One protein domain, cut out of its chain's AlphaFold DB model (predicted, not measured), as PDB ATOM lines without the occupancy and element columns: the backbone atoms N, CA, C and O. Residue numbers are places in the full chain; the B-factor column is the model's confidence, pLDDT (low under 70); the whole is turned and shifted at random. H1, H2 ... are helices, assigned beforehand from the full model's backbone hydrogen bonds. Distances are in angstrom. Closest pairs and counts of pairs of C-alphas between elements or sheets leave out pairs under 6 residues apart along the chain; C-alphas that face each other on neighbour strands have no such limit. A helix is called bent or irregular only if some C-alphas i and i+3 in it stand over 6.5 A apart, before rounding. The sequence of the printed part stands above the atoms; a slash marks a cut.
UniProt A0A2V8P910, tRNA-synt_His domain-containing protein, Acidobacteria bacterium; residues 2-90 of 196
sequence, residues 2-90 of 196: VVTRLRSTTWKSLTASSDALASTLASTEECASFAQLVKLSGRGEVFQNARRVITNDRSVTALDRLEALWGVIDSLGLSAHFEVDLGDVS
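What this domain is: This is residues 2 to 90 of the 196 residues of the protein "tRNA-synt_His domain-containing protein" of Acidobacteria bacterium (UniProt A0A2V8P910). Four helices make an open zigzag, each folding back beside the one before: H3 and H4 form a helical hairpin on one side, H2 touches H3, and H1 touches H2 on the other side. The first part of H1, residues 9 to 14, sticks out with residues 6 to 8 before it, while after H4 the stretch 76 to 90, with no named element, folds back and pairs briefly at residues 84 to 85 with residues 41 to 42. The printed part has 89 residues with four named helices in the order H1, H2, H3, H4 and no named strand, and its class is all helix. It is only just loose, close to compact, with a radius of gyration of the C-alphas of 14.7 A and spans of 44 by 35 by 21 A.

How they stand to each other: Start at H4, residues 57 to 75, the longest helix by residues, with 19 of them. With residues 60 to 67 alone it touches H3, residues 45 to 53; the closest C-alphas, those of Phe 47 and Glu 67, are 6.8 A apart. The two run opposite ways at a shallow tilt of 9 degrees, a helical hairpin. Next look at H2, residues 28 to 37, which touches H3, the C-alphas of Ser 33 and Val 53 being closest at 7.2 A. They too form a helical hairpin, opposite ways at a shallow tilt of 18 degrees. Last comes H1, residues 9 to 25, which touches H2 with residues 18 to 25 alone; the closest C-alphas, those of Ala 22 and Cys 31, are 4.9 A apart. This helical hairpin has a shallow tilt of 30 degrees, opposite ways. The helix packing is mostly aligned, the three touching pairs being at shallow tilts. H1 is apart from H3 and H4, and H2 is apart from H4. In H2 and H4 every O i to N i+4 pair is within hydrogen-bond range; in H3 it is 3 of 5, and in H1 5 of 13, beside 6 of 14 O i to N i+3 pairs. Residues 41 to 42 pair antiparallel with residues 84 to 85.

Where its parts are: Find C-alpha 57 at (151.251, 129.391, 57.285); from there H4 runs 26.8 A to C-alpha 75 at (129.676, 131.449, 73.114). H1 starts at C-alpha 9, at (140.445, 100.007, 76.145), and spans 27.4 A; it is irregular, but only just: C-alphas 10 and 13 are 6.6 A apart. H2 spans 14.5 A and H3 13.6 A.

The domain as a whole: The two C-alphas farthest apart, those of Thr 24 and Leu 76, are 44.4 A from each other. The links H1 to H2 and H3 to H4 are tight, H2 to H3 is short, and the printed part has no cut. Mean pLDDT of the printed part is 74.1; look for values under 70 at residues 2 to 27 and residue 90.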
ATOM      1  N   VAL A   2     126.768 115.988  70.872       26.17
ATOM      2  CA  VAL A   2     127.928 115.506  70.121       26.17
ATOM      3  C   VAL A   2     128.921 115.119  71.219       26.17
ATOM      4  O   VAL A   2     129.087 115.835  72.200       26.17
ATOM      5  N   VAL A   3     129.425 113.897  71.193       29.47
ATOM      6  CA  VAL A   3     130.606 113.525  71.968       29.47
ATOM      7  C   VAL A   3     131.595 113.146  70.900       29.47
ATOM      8  O   VAL A   3     131.358 112.195  70.163       29.47
ATOM      9  N   THR A   4     132.677 113.889  70.746       34.78
ATOM     10  CA  THR A   4     133.787 113.362  69.969       34.78
ATOM     11  C   THR A   4     134.476 112.333  70.874       34.78
ATOM     12  O   THR A   4     135.133 112.674  71.839       34.78
ATOM     13  N   ARG A   5     134.218 111.052  70.583       34.75
ATOM     14  CA  ARG A   5     134.942 109.835  71.004       34.75
ATOM     15  C   ARG A   5     135.009 109.448  72.502       34.75
ATOM     16  O   ARG A   5     135.769 109.975  73.303       34.75
ATOM     17  N   LEU A   6     134.352 108.324  72.817       23.94
ATOM     18  CA  LEU A   6     134.653 107.461  73.968       23.94
ATOM     19  C   LEU A   6     135.891 106.598  73.644       23.94
ATOM     20  O   LEU A   6     135.896 105.848  72.663       23.94
ATOM     21  N   ARG A   7     136.952 106.688  74.455       31.23
ATOM     22  CA  ARG A   7     138.111 105.782  74.371       31.23
ATOM     23  C   ARG A   7     137.704 104.400  74.890       31.23
ATOM     24  O   ARG A   7     137.486 104.246  76.087       31.23
ATOM     25  N   SER A   8     137.631 103.395  74.016       26.98
ATOM     26  CA  SER A   8     137.600 101.993  74.455       26.98
ATOM     27  C   SER A   8     139.028 101.459  74.642       26.98
ATOM     28  O   SER A   8     139.969 101.867  73.954       26.98
ATOM     29  N   THR A   9     139.185 100.558  75.611       29.70
ATOM     30  CA  THR A   9     140.445 100.007  76.145       29.70
ATOM     31  C   THR A   9     141.322  99.292  75.105       29.70
ATOM     32  O   THR A   9     142.490  99.017  75.367       29.70
ATOM     33  N   THR A  10     140.812  99.039  73.901       30.56
ATOM     34  CA  THR A  10     141.535  98.373  72.808       30.56
ATOM     35  C   THR A  10     142.468  99.293  72.008       30.56
ATOM     36  O   THR A  10     143.240  98.791  71.201       30.56
ATOM     37  N   TRP A  11     142.490 100.615  72.250       30.75
ATOM     38  CA  TRP A  11     143.384 101.556  71.537       30.75
ATOM     39  C   TRP A  11     144.830 101.620  72.075       30.75
ATOM     40  O   TRP A  11     145.711 102.145  71.396       30.75
ATOM     41  N   LYS A  12     145.136 101.051  73.254       33.81
ATOM     42  CA  LYS A  12     146.527 100.998  73.767       33.81
ATOM     43  C   LYS A  12     147.501 100.279  72.816       33.81
ATOM     44  O   LYS A  12     148.704 100.500  72.918       33.81
ATOM     45  N   SER A  13     147.007  99.460  71.884       32.94
ATOM     46  CA  SER A  13     147.844  98.786  70.885       32.94
ATOM     47  C   SER A  13     148.260  99.679  69.708       32.94
ATOM     48  O   SER A  13     149.270  99.382  69.084       32.94
ATOM     49  N   LEU A  14     147.563 100.792  69.428       37.62
ATOM     50  CA  LEU A  14     147.876 101.678  68.292       37.62
ATOM     51  C   LEU A  14     148.859 102.802  68.638       37.62
ATOM     52  O   LEU A  14     149.601 103.245  67.767       37.62
ATOM     53  N   THR A  15     148.953 103.218  69.906       44.09
ATOM     54  CA  THR A  15     150.051 104.096  70.355       44.09
ATOM     55  C   THR A  15     151.405 103.392  70.263       44.09
ATOM     56  O   THR A  15     152.378 104.016  69.862       44.09
ATOM     57  N   ALA A  16     151.446 102.079  70.522       40.38
ATOM     58  CA  ALA A  16     152.638 101.263  70.293       40.38
ATOM     59  C   ALA A  16     152.983 101.139  68.793       40.38
ATOM     60  O   ALA A  16     154.153 101.070  68.429       40.38
ATOM     61  N   SER A  17     151.977 101.159  67.910       45.09
ATOM     62  CA  SER A  17     152.180 101.159  66.455       45.09
ATOM     63  C   SER A  17     152.586 102.524  65.890       45.09
ATOM     64  O   SER A  17     153.249 102.559  64.861       45.09
ATOM     65  N   SER A  18     152.230 103.641  66.536       48.75
ATOM     66  CA  SER A  18     152.633 104.984  66.087       48.75
ATOM     67  C   SER A  18     154.135 105.215  66.251       48.75
ATOM     68  O   SER A  18     154.760 105.749  65.340       48.75
ATOM     69  N   ASP A  19     154.721 104.769  67.368       50.06
ATOM     70  CA  ASP A  19     156.171 104.847  67.596       50.06
ATOM     71  C   ASP A  19     156.948 103.929  66.627       50.06
ATOM     72  O   ASP A  19     158.040 104.270  66.176       50.06
ATOM     73  N   ALA A  20     156.357 102.789  66.245       49.28
ATOM     74  CA  ALA A  20     156.934 101.844  65.282       49.28
ATOM     75  C   ALA A  20     156.813 102.297  63.810       49.28
ATOM     76  O   ALA A  20     157.698 102.029  63.000       49.28
ATOM     77  N   LEU A  21     155.728 102.991  63.444       50.12
ATOM     78  CA  LEU A  21     155.551 103.563  62.102       50.12
ATOM     79  C   LEU A  21     156.431 104.801  61.897       50.12
ATOM     80  O   LEU A  21     156.996 104.980  60.819       50.12
ATOM     81  N   ALA A  22     156.601 105.604  62.948       50.53
ATOM     82  CA  ALA A  22     157.527 106.726  62.987       50.53
ATOM     83  C   ALA A  22     158.973 106.291  62.668       50.53
ATOM     84  O   ALA A  22     159.624 106.856  61.798       50.53
ATOM     85  N   SER A  23     159.499 105.232  63.278       50.38
ATOM     86  CA  SER A  23     160.902 104.845  63.051       50.38
ATOM     87  C   SER A  23     161.225 104.340  61.633       50.38
ATOM     88  O   SER A  23     162.400 104.230  61.291       50.38
ATOM     89  N   THR A  24     160.214 104.041  60.808       55.06
ATOM     90  CA  THR A  24     160.394 103.368  59.510       55.06
ATOM     91  C   THR A  24     160.301 104.320  58.302       55.06
ATOM     92  O   THR A  24     160.729 103.945  57.213       55.06
ATOM     93  N   LEU A  25     159.752 105.538  58.448       51.19
ATOM     94  CA  LEU A  25     159.292 106.341  57.295       51.19
ATOM     95  C   LEU A  25     159.771 107.804  57.217       51.19
ATOM     96  O   LEU A  25     159.520 108.431  56.190       51.19
ATOM     97  N   ALA A  26     160.452 108.362  58.224       57.19
ATOM     98  CA  ALA A  26     160.943 109.748  58.153       57.19
ATOM     99  C   ALA A  26     162.179 110.004  59.031       57.19
ATOM    100  O   ALA A  26     162.611 109.134  59.795       57.19
ATOM    101  N   SER A  27     162.756 111.207  58.923       64.81
ATOM    102  CA  SER A  27     163.792 111.662  59.857       64.81
ATOM    103  C   SER A  27     163.255 111.659  61.299       64.81
ATOM    104  O   SER A  27     162.054 111.809  61.539       64.81
ATOM    105  N   THR A  28     164.134 111.494  62.294       70.62
ATOM    106  CA  THR A  28     163.739 111.435  63.717       70.62
ATOM    107  C   THR A  28     162.919 112.661  64.155       70.62
ATOM    108  O   THR A  28     162.062 112.553  65.030       70.62
ATOM    109  N   GLU A  29     163.137 113.809  63.510       73.62
ATOM    110  CA  GLU A  29     162.469 115.083  63.786       73.62
ATOM    111  C   GLU A  29     161.058 115.181  63.171       73.62
ATOM    112  O   GLU A  29     160.110 115.598  63.845       73.62
ATOM    113  N   GLU A  30     160.872 114.724  61.930       71.81
ATOM    114  CA  GLU A  30     159.554 114.665  61.273       71.81
ATOM    115  C   GLU A  30     158.626 113.680  61.987       71.81
ATOM    116  O   GLU A  30     157.448 113.958  62.215       71.81
ATOM    117  N   CYS A  31     159.178 112.554  62.424       74.50
ATOM    118  CA  CYS A  31     158.462 111.547  63.187       74.50
ATOM    119  C   CYS A  31     158.056 112.024  64.577       74.50
ATOM    120  O   CYS A  31     156.933 111.763  65.015       74.50
ATOM    121  N   ALA A  32     158.930 112.773  65.252       77.25
ATOM    122  CA  ALA A  32     158.590 113.424  66.509       77.25
ATOM    123  C   ALA A  32     157.463 114.452  66.314       77.25
ATOM    124  O   ALA A  32     156.515 114.478  67.101       77.25
ATOM    125  N   SER A  33     157.522 115.242  65.239       75.94
ATOM    126  CA  SER A  33     156.499 116.241  64.903       75.94
ATOM    127  C   SER A  33     155.148 115.592  64.582       75.94
ATOM    128  O   SER A  33     154.110 116.007  65.100       75.94
ATOM    129  N   PHE A  34     155.148 114.510  63.799       77.12
ATOM    130  CA  PHE A  34     153.941 113.743  63.494       77.12
ATOM    131  C   PHE A  34     153.345 113.093  64.751       77.12
ATOM    132  O   PHE A  34     152.142 113.192  64.999       77.12
ATOM    133  N   ALA A  35     154.180 112.490  65.604       81.81
ATOM    134  CA  ALA A  35     153.739 111.896  66.865       81.81
ATOM    135  C   ALA A  35     153.162 112.933  67.846       81.81
ATOM    136  O   ALA A  35     152.302 112.594  68.664       81.81
ATOM    137  N   GLN A  36     153.617 114.188  67.787       83.19
ATOM    138  CA  GLN A  36     153.011 115.287  68.538       83.19
ATOM    139  C   GLN A  36     151.632 115.649  67.983       83.19
ATOM    140  O   GLN A  36     150.701 115.799  68.770       83.19
ATOM    141  N   LEU A  37     151.475 115.713  66.657       81.44
ATOM    142  CA  LEU A  37     150.200 116.038  66.009       81.44
ATOM    143  C   LEU A  37     149.080 115.063  66.404       81.44
ATOM    144  O   LEU A  37     147.991 115.489  66.772       81.44
ATOM    145  N   VAL A  38     149.367 113.757  66.423       83.94
ATOM    146  CA  VAL A  38     148.393 112.709  66.799       83.94
ATOM    147  C   VAL A  38     147.953 112.810  68.271       83.94
ATOM    148  O   VAL A  38     146.948 112.226  68.671       83.94
ATOM    149  N   LYS A  39     148.683 113.569  69.100       86.69
ATOM    150  CA  LYS A  39     148.336 113.835  70.506       86.69
ATOM    151  C   LYS A  39     147.536 115.129  70.690       86.69
ATOM    152  O   LYS A  39     147.094 115.395  71.806       86.69
ATOM    153  N   LEU A  40     147.349 115.928  69.638       89.75
ATOM    154  CA  LEU A  40     146.594 117.178  69.681       89.75
ATOM    155  C   LEU A  40     145.094 116.909  69.518       89.75
ATOM    156  O   LEU A  40     144.495 117.220  68.488       89.75
ATOM    157  N   SER A  41     144.490 116.352  70.565       90.38
ATOM    158  CA  SER A  41     143.038 116.274  70.707       90.38
ATOM    159  C   SER A  41     142.600 116.853  72.051       90.38
ATOM    160  O   SER A  41     143.332 116.764  73.039       90.38
ATOM    161  N   GLY A  42     141.430 117.483  72.088       90.81
ATOM    162  CA  GLY A  42     140.895 118.088  73.303       90.81
ATOM    163  C   GLY A  42     139.881 119.192  73.028       90.81
ATOM    164  O   GLY A  42     139.322 119.306  71.937       90.81
ATOM    165  N   ARG A  43     139.623 120.012  74.042       92.75
ATOM    166  CA  ARG A  43     138.722 121.167  73.953       92.75
ATOM    167  C   ARG A  43     139.535 122.434  73.685       92.75
ATOM    168  O   ARG A  43     140.480 122.403  72.904       92.75
ATOM    169  N   GLY A  44     139.188 123.559  74.309       90.56
ATOM    170  CA  GLY A  44     139.840 124.848  74.064       90.56
ATOM    171  C   GLY A  44     141.355 124.838  74.315       90.56
ATOM    172  O   GLY A  44     142.104 125.535  73.639       90.56
ATOM    173  N   GLU A  45     141.846 124.005  75.230       92.75
ATOM    174  CA  GLU A  45     143.274 123.876  75.540       92.75
ATOM    175  C   GLU A  45     144.118 123.345  74.371       92.75
ATOM    176  O   GLU A  45     145.326 123.595  74.309       92.75
ATOM    177  N   VAL A  46     143.501 122.634  73.419       93.56
ATOM    178  CA  VAL A  46     144.218 122.049  72.280       93.56
ATOM    179  C   VAL A  46     144.804 123.122  71.366       93.56
ATOM    180  O   VAL A  46     145.879 122.910  70.811       93.56
ATOM    181  N   PHE A  47     144.164 124.292  71.254       93.88
ATOM    182  CA  PHE A  47     144.621 125.377  70.384       93.88
ATOM    183  C   PHE A  47     145.968 125.926  70.848       93.88
ATOM    184  O   PHE A  47     146.888 126.070  70.045       93.88
ATOM    185  N   GLN A  48     146.138 126.128  72.158       92.69
ATOM    186  CA  GLN A  48     147.406 126.595  72.716       92.69
ATOM    187  C   GLN A  48     148.535 125.580  72.485       92.69
ATOM    188  O   GLN A  48     149.662 125.963  72.173       92.69
ATOM    189  N   ASN A  49     148.239 124.286  72.617       91.62
ATOM    190  CA  ASN A  49     149.211 123.228  72.351       91.62
ATOM    191  C   ASN A  49     149.547 123.137  70.856       91.62
ATOM    192  O   ASN A  49     150.718 123.034  70.498       91.62
ATOM    193  N   ALA A  50     148.542 123.255  69.990       91.81
ATOM    194  CA  ALA A  50     148.702 123.213  68.544       91.81
ATOM    195  C   ALA A  50     149.577 124.359  68.024       91.81
ATOM    196  O   ALA A  50     150.447 124.119  67.192       91.81
ATOM    197  N   ARG A  51     149.442 125.575  68.572       92.69
ATOM    198  CA  ARG A  51     150.276 126.740  68.210       92.69
ATOM    199  C   ARG A  51     151.770 126.544  68.457       92.69
ATOM    200  O   ARG A  51     152.574 127.225  67.833       92.69
ATOM    201  N   ARG A  52     152.156 125.649  69.371       90.50
ATOM    202  CA  ARG A  52     153.573 125.359  69.653       90.50
ATOM    203  C   ARG A  52     154.206 124.437  68.615       90.50
ATOM    204  O   ARG A  52     155.423 124.431  68.489       90.50
ATOM    205  N   VAL A  53     153.390 123.646  67.919       88.44
ATOM    206  CA  VAL A  53     153.841 122.584  67.005       88.44
ATOM    207  C   VAL A  53     153.590 122.971  65.546       88.44
ATOM    208  O   VAL A  53     154.403 122.691  64.671       88.44
ATOM    209  N   ILE A  54     152.466 123.631  65.270       89.12
ATOM    210  CA  ILE A  54     152.040 124.007  63.925       89.12
ATOM    211  C   ILE A  54     152.647 125.360  63.557       89.12
ATOM    212  O   ILE A  54     152.196 126.400  64.031       89.12
ATOM    213  N   THR A  55     153.647 125.337  62.679       88.06
ATOM    214  CA  THR A  55     154.418 126.529  62.287       88.06
ATOM    215  C   THR A  55     154.188 126.987  60.850       88.06
ATOM    216  O   THR A  55     154.501 128.125  60.525       88.06
ATOM    217  N   ASN A  56     153.646 126.134  59.975       90.38
ATOM    218  CA  ASN A  56     153.450 126.494  58.571       90.38
ATOM    219  C   ASN A  56     152.197 127.365  58.370       90.38
ATOM    220  O   ASN A  56     151.139 127.077  58.935       90.38
ATOM    221  N   ASP A  57     152.293 128.373  57.500       92.31
ATOM    222  CA  ASP A  57     151.251 129.391  57.285       92.31
ATOM    223  C   ASP A  57     149.876 128.807  56.940       92.31
ATOM    224  O   ASP A  57     148.841 129.269  57.432       92.31
ATOM    225  N   ARG A  58     149.851 127.757  56.108       90.94
ATOM    226  CA  ARG A  58     148.607 127.097  55.693       90.94
ATOM    227  C   ARG A  58     147.887 126.492  56.894       90.94
ATOM    228  O   ARG A  58     146.682 126.693  57.052       90.94
ATOM    229  N   SER A  59     148.601 125.738  57.725       89.81
ATOM    230  CA  SER A  59     148.033 125.100  58.910       89.81
ATOM    231  C   SER A  59     147.736 126.106  60.021       89.81
ATOM    232  O   SER A  59     146.731 125.937  60.703       89.81
ATOM    233  N   VAL A  60     148.531 127.171  60.168       93.38
ATOM    234  CA  VAL A  60     148.231 128.281  61.091       93.38
ATOM    235  C   VAL A  60     146.911 128.950  60.707       93.38
ATOM    236  O   VAL A  60     146.023 129.060  61.544       93.38
ATOM    237  N   THR A  61     146.712 129.260  59.422       92.88
ATOM    238  CA  THR A  61     145.449 129.833  58.920       92.88
ATOM    239  C   THR A  61     144.256 128.899  59.163       92.88
ATOM    240  O   THR A  61     143.145 129.342  59.461       92.88
ATOM    241  N   ALA A  62     144.448 127.584  59.016       91.12
ATOM    242  CA  ALA A  62     143.408 126.602  59.317       91.12
ATOM    243  C   ALA A  62     143.092 126.547  60.822       91.12
ATOM    244  O   ALA A  62     141.920 126.470  61.194       91.12
ATOM    245  N   LEU A  63     144.121 126.638  61.670       93.25
ATOM    246  CA  LEU A  63     143.987 126.680  63.122       93.25
ATOM    247  C   LEU A  63     143.251 127.945  63.578       93.25
ATOM    248  O   LEU A  63     142.332 127.826  64.380       93.25
ATOM    249  N   ASP A  64     143.565 129.114  63.006       94.50
ATOM    250  CA  ASP A  64     142.860 130.379  63.274       94.50
ATOM    251  C   ASP A  64     141.353 130.247  63.006       94.50
ATOM    252  O   ASP A  64     140.516 130.648  63.816       94.50
ATOM    253  N   ARG A  65     140.986 129.642  61.869       92.25
ATOM    254  CA  ARG A  65     139.577 129.425  61.499       92.25
ATOM    255  C   ARG A  65     138.877 128.460  62.450       92.25
ATOM    256  O   ARG A  65     137.710 128.668  62.779       92.25
ATOM    257  N   LEU A  66     139.568 127.400  62.864       93.31
ATOM    258  CA  LEU A  66     139.026 126.416  63.794       93.31
ATOM    259  C   LEU A  66     138.857 127.004  65.201       93.31
ATOM    260  O   LEU A  66     137.853 126.732  65.852       93.31
ATOM    261  N   GLU A  67     139.790 127.848  65.641       94.94
ATOM    262  CA  GLU A  67     139.732 128.565  66.918       94.94
ATOM    263  C   GLU A  67     138.604 129.606  66.923       94.94
ATOM    264  O   GLU A  67     137.840 129.691  67.884       94.94
ATOM    265  N   ALA A  68     138.404 130.327  65.814       93.75
ATOM    266  CA  ALA A  68     137.259 131.222  65.654       93.75
ATOM    267  C   ALA A  68     135.921 130.463  65.733       93.75
ATOM    268  O   ALA A  68     134.994 130.898  66.420       93.75
ATOM    269  N   LEU A  69     135.824 129.296  65.083       91.88
ATOM    270  CA  LEU A  69     134.649 128.427  65.186       91.88
ATOM    271  C   LEU A  69     134.441 127.919  66.618       91.88
ATOM    272  O   LEU A  69     133.307 127.891  67.098       91.88
ATOM    273  N   TRP A  70     135.518 127.546  67.310       94.19
ATOM    274  CA  TRP A  70     135.459 127.171  68.718       94.19
ATOM    275  C   TRP A  70     134.907 128.309  69.580       94.19
ATOM    276  O   TRP A  70     134.034 128.066  70.408       94.19
ATOM    277  N   GLY A  71     135.329 129.553  69.335       92.81
ATOM    278  CA  GLY A  71     134.781 130.736  70.003       92.81
ATOM    279  C   GLY A  71     133.266 130.876  69.822       92.81
ATOM    280  O   GLY A  71     132.551 131.151  70.785       92.81
ATOM    281  N   VAL A  72     132.744 130.602  68.619       89.88
ATOM    282  CA  VAL A  72     131.290 130.571  68.376       89.88
ATOM    283  C   VAL A  72     130.627 129.449  69.179       89.88
ATOM    284  O   VAL A  72     129.650 129.706  69.881       89.88
ATOM    285  N   ILE A  73     131.164 128.227  69.133       90.31
ATOM    286  CA  ILE A  73     130.641 127.065  69.875       90.31
ATOM    287  C   ILE A  73     130.595 127.342  71.384       90.31
ATOM    288  O   ILE A  73     129.593 127.044  72.041       90.31
ATOM    289  N   ASP A  74     131.659 127.919  71.932       91.31
ATOM    290  CA  ASP A  74     131.759 128.234  73.352       91.31
ATOM    291  C   ASP A  74     130.798 129.358  73.745       91.31
ATOM    292  O   ASP A  74     130.069 129.230  74.728       91.31
ATOM    293  N   SER A  75     130.671 130.393  72.905       87.06
ATOM    294  CA  SER A  75     129.676 131.449  73.114       87.06
ATOM    295  C   SER A  75     128.249 130.889  73.176       87.06
ATOM    296  O   SER A  75     127.413 131.397  73.917       87.06
ATOM    297  N   LEU A  76     127.957 129.808  72.448       85.69
ATOM    298  CA  LEU A  76     126.658 129.132  72.470       85.69
ATOM    299  C   LEU A  76     126.452 128.232  73.699       85.69
ATOM    300  O   LEU A  76     125.357 127.700  73.869       85.69
ATOM    301  N   GLY A  77     127.466 128.060  74.552       86.38
ATOM    302  CA  GLY A  77     127.432 127.141  75.691       86.38
ATOM    303  C   GLY A  77     127.497 125.669  75.278       86.38
ATOM    304  O   GLY A  77     127.073 124.795  76.029       86.38
ATOM    305  N   LEU A  78     127.996 125.381  74.071       87.81
ATOM    306  CA  LEU A  78     127.992 124.035  73.497       87.81
ATOM    307  C   LEU A  78     129.332 123.316  73.619       87.81
ATOM    308  O   LEU A  78     129.409 122.146  73.254       87.81
ATOM    309  N   SER A  79     130.380 123.963  74.132       90.19
ATOM    310  CA  SER A  79     131.749 123.426  74.173       90.19
ATOM    311  C   SER A  79     131.867 122.074  74.887       90.19
ATOM    312  O   SER A  79     132.697 121.249  74.515       90.19
ATOM    313  N   ALA A  80     130.975 121.766  75.836       90.00
ATOM    314  CA  ALA A  80     130.905 120.449  76.474       90.00
ATOM    315  C   ALA A  80     130.577 119.294  75.501       90.00
ATOM    316  O   ALA A  80     130.836 118.131  75.819       90.00
ATOM    317  N   HIS A  81     130.017 119.609  74.332       89.75
ATOM    318  CA  HIS A  81     129.640 118.668  73.279       89.75
ATOM    319  C   HIS A  81     130.637 118.610  72.114       89.75
ATOM    320  O   HIS A  81     130.394 117.914  71.136       89.75
ATOM    321  N   PHE A  82     131.747 119.340  72.165       92.44
ATOM    322  CA  PHE A  82     132.722 119.332  71.080       92.44
ATOM    323  C   PHE A  82     134.106 118.979  71.618       92.44
ATOM    324  O   PHE A  82     134.501 119.392  72.704       92.44
ATOM    325  N   GLU A  83     134.839 118.204  70.829       92.00
ATOM    326  CA  GLU A  83     136.284 118.017  70.947       92.00
ATOM    327  C   GLU A  83     136.863 118.226  69.551       92.00
ATOM    328  O   GLU A  83     136.255 117.831  68.550       92.00
ATOM    329  N   VAL A  84     138.033 118.838  69.507       92.75
ATOM    330  CA  VAL A  84     138.861 118.993  68.322       92.75
ATOM    331  C   VAL A  84     139.891 117.870  68.323       92.75
ATOM    332  O   VAL A  84     140.509 117.597  69.347       92.75
ATOM    333  N   ASP A  85     140.089 117.239  67.169       91.12
ATOM    334  CA  ASP A  85     141.105 116.211  66.946       91.12
ATOM    335  C   ASP A  85     141.919 116.603  65.707       91.12
ATOM    336  O   ASP A  85     141.428 116.519  64.582       91.12
ATOM    337  N   LEU A  86     143.145 117.092  65.918       88.88
ATOM    338  CA  LEU A  86     144.055 117.490  64.837       88.88
ATOM    339  C   LEU A  86     144.864 116.309  64.281       88.88
ATOM    340  O   LEU A  86     145.595 116.479  63.306       88.88
ATOM    341  N   GLY A  87     144.740 115.125  64.887       84.81
ATOM    342  CA  GLY A  87     145.303 113.880  64.378       84.81
ATOM    343  C   GLY A  87     144.368 113.147  63.414       84.81
ATOM    344  O   GLY A  87     144.776 112.151  62.812       84.81
ATOM    345  N   ASP A  88     143.121 113.604  63.266       82.12
ATOM    346  CA  ASP A  88     142.151 112.972  62.381       82.12
ATOM    347  C   ASP A  88     142.411 113.320  60.911       82.12
ATOM    348  O   ASP A  88     142.562 114.480  60.527       82.12
ATOM    349  N   VAL A  89     142.402 112.291  60.066       73.00
ATOM    350  CA  VAL A  89     142.579 112.425  58.620       73.00
ATOM    351  C   VAL A  89     141.346 111.864  57.926       73.00
ATOM    352  O   VAL A  89     140.901 110.739  58.184       73.00
ATOM    353  N   SER A  90     140.762 112.664  57.037       69.31
ATOM    354  CA  SER A  90     139.648 112.226  56.201       69.31
ATOM    355  C   SER A  90     140.106 111.221  55.152       69.31
ATOM    356  O   SER A  90     141.199 111.322  54.612       69.31
TER     357      SER A  90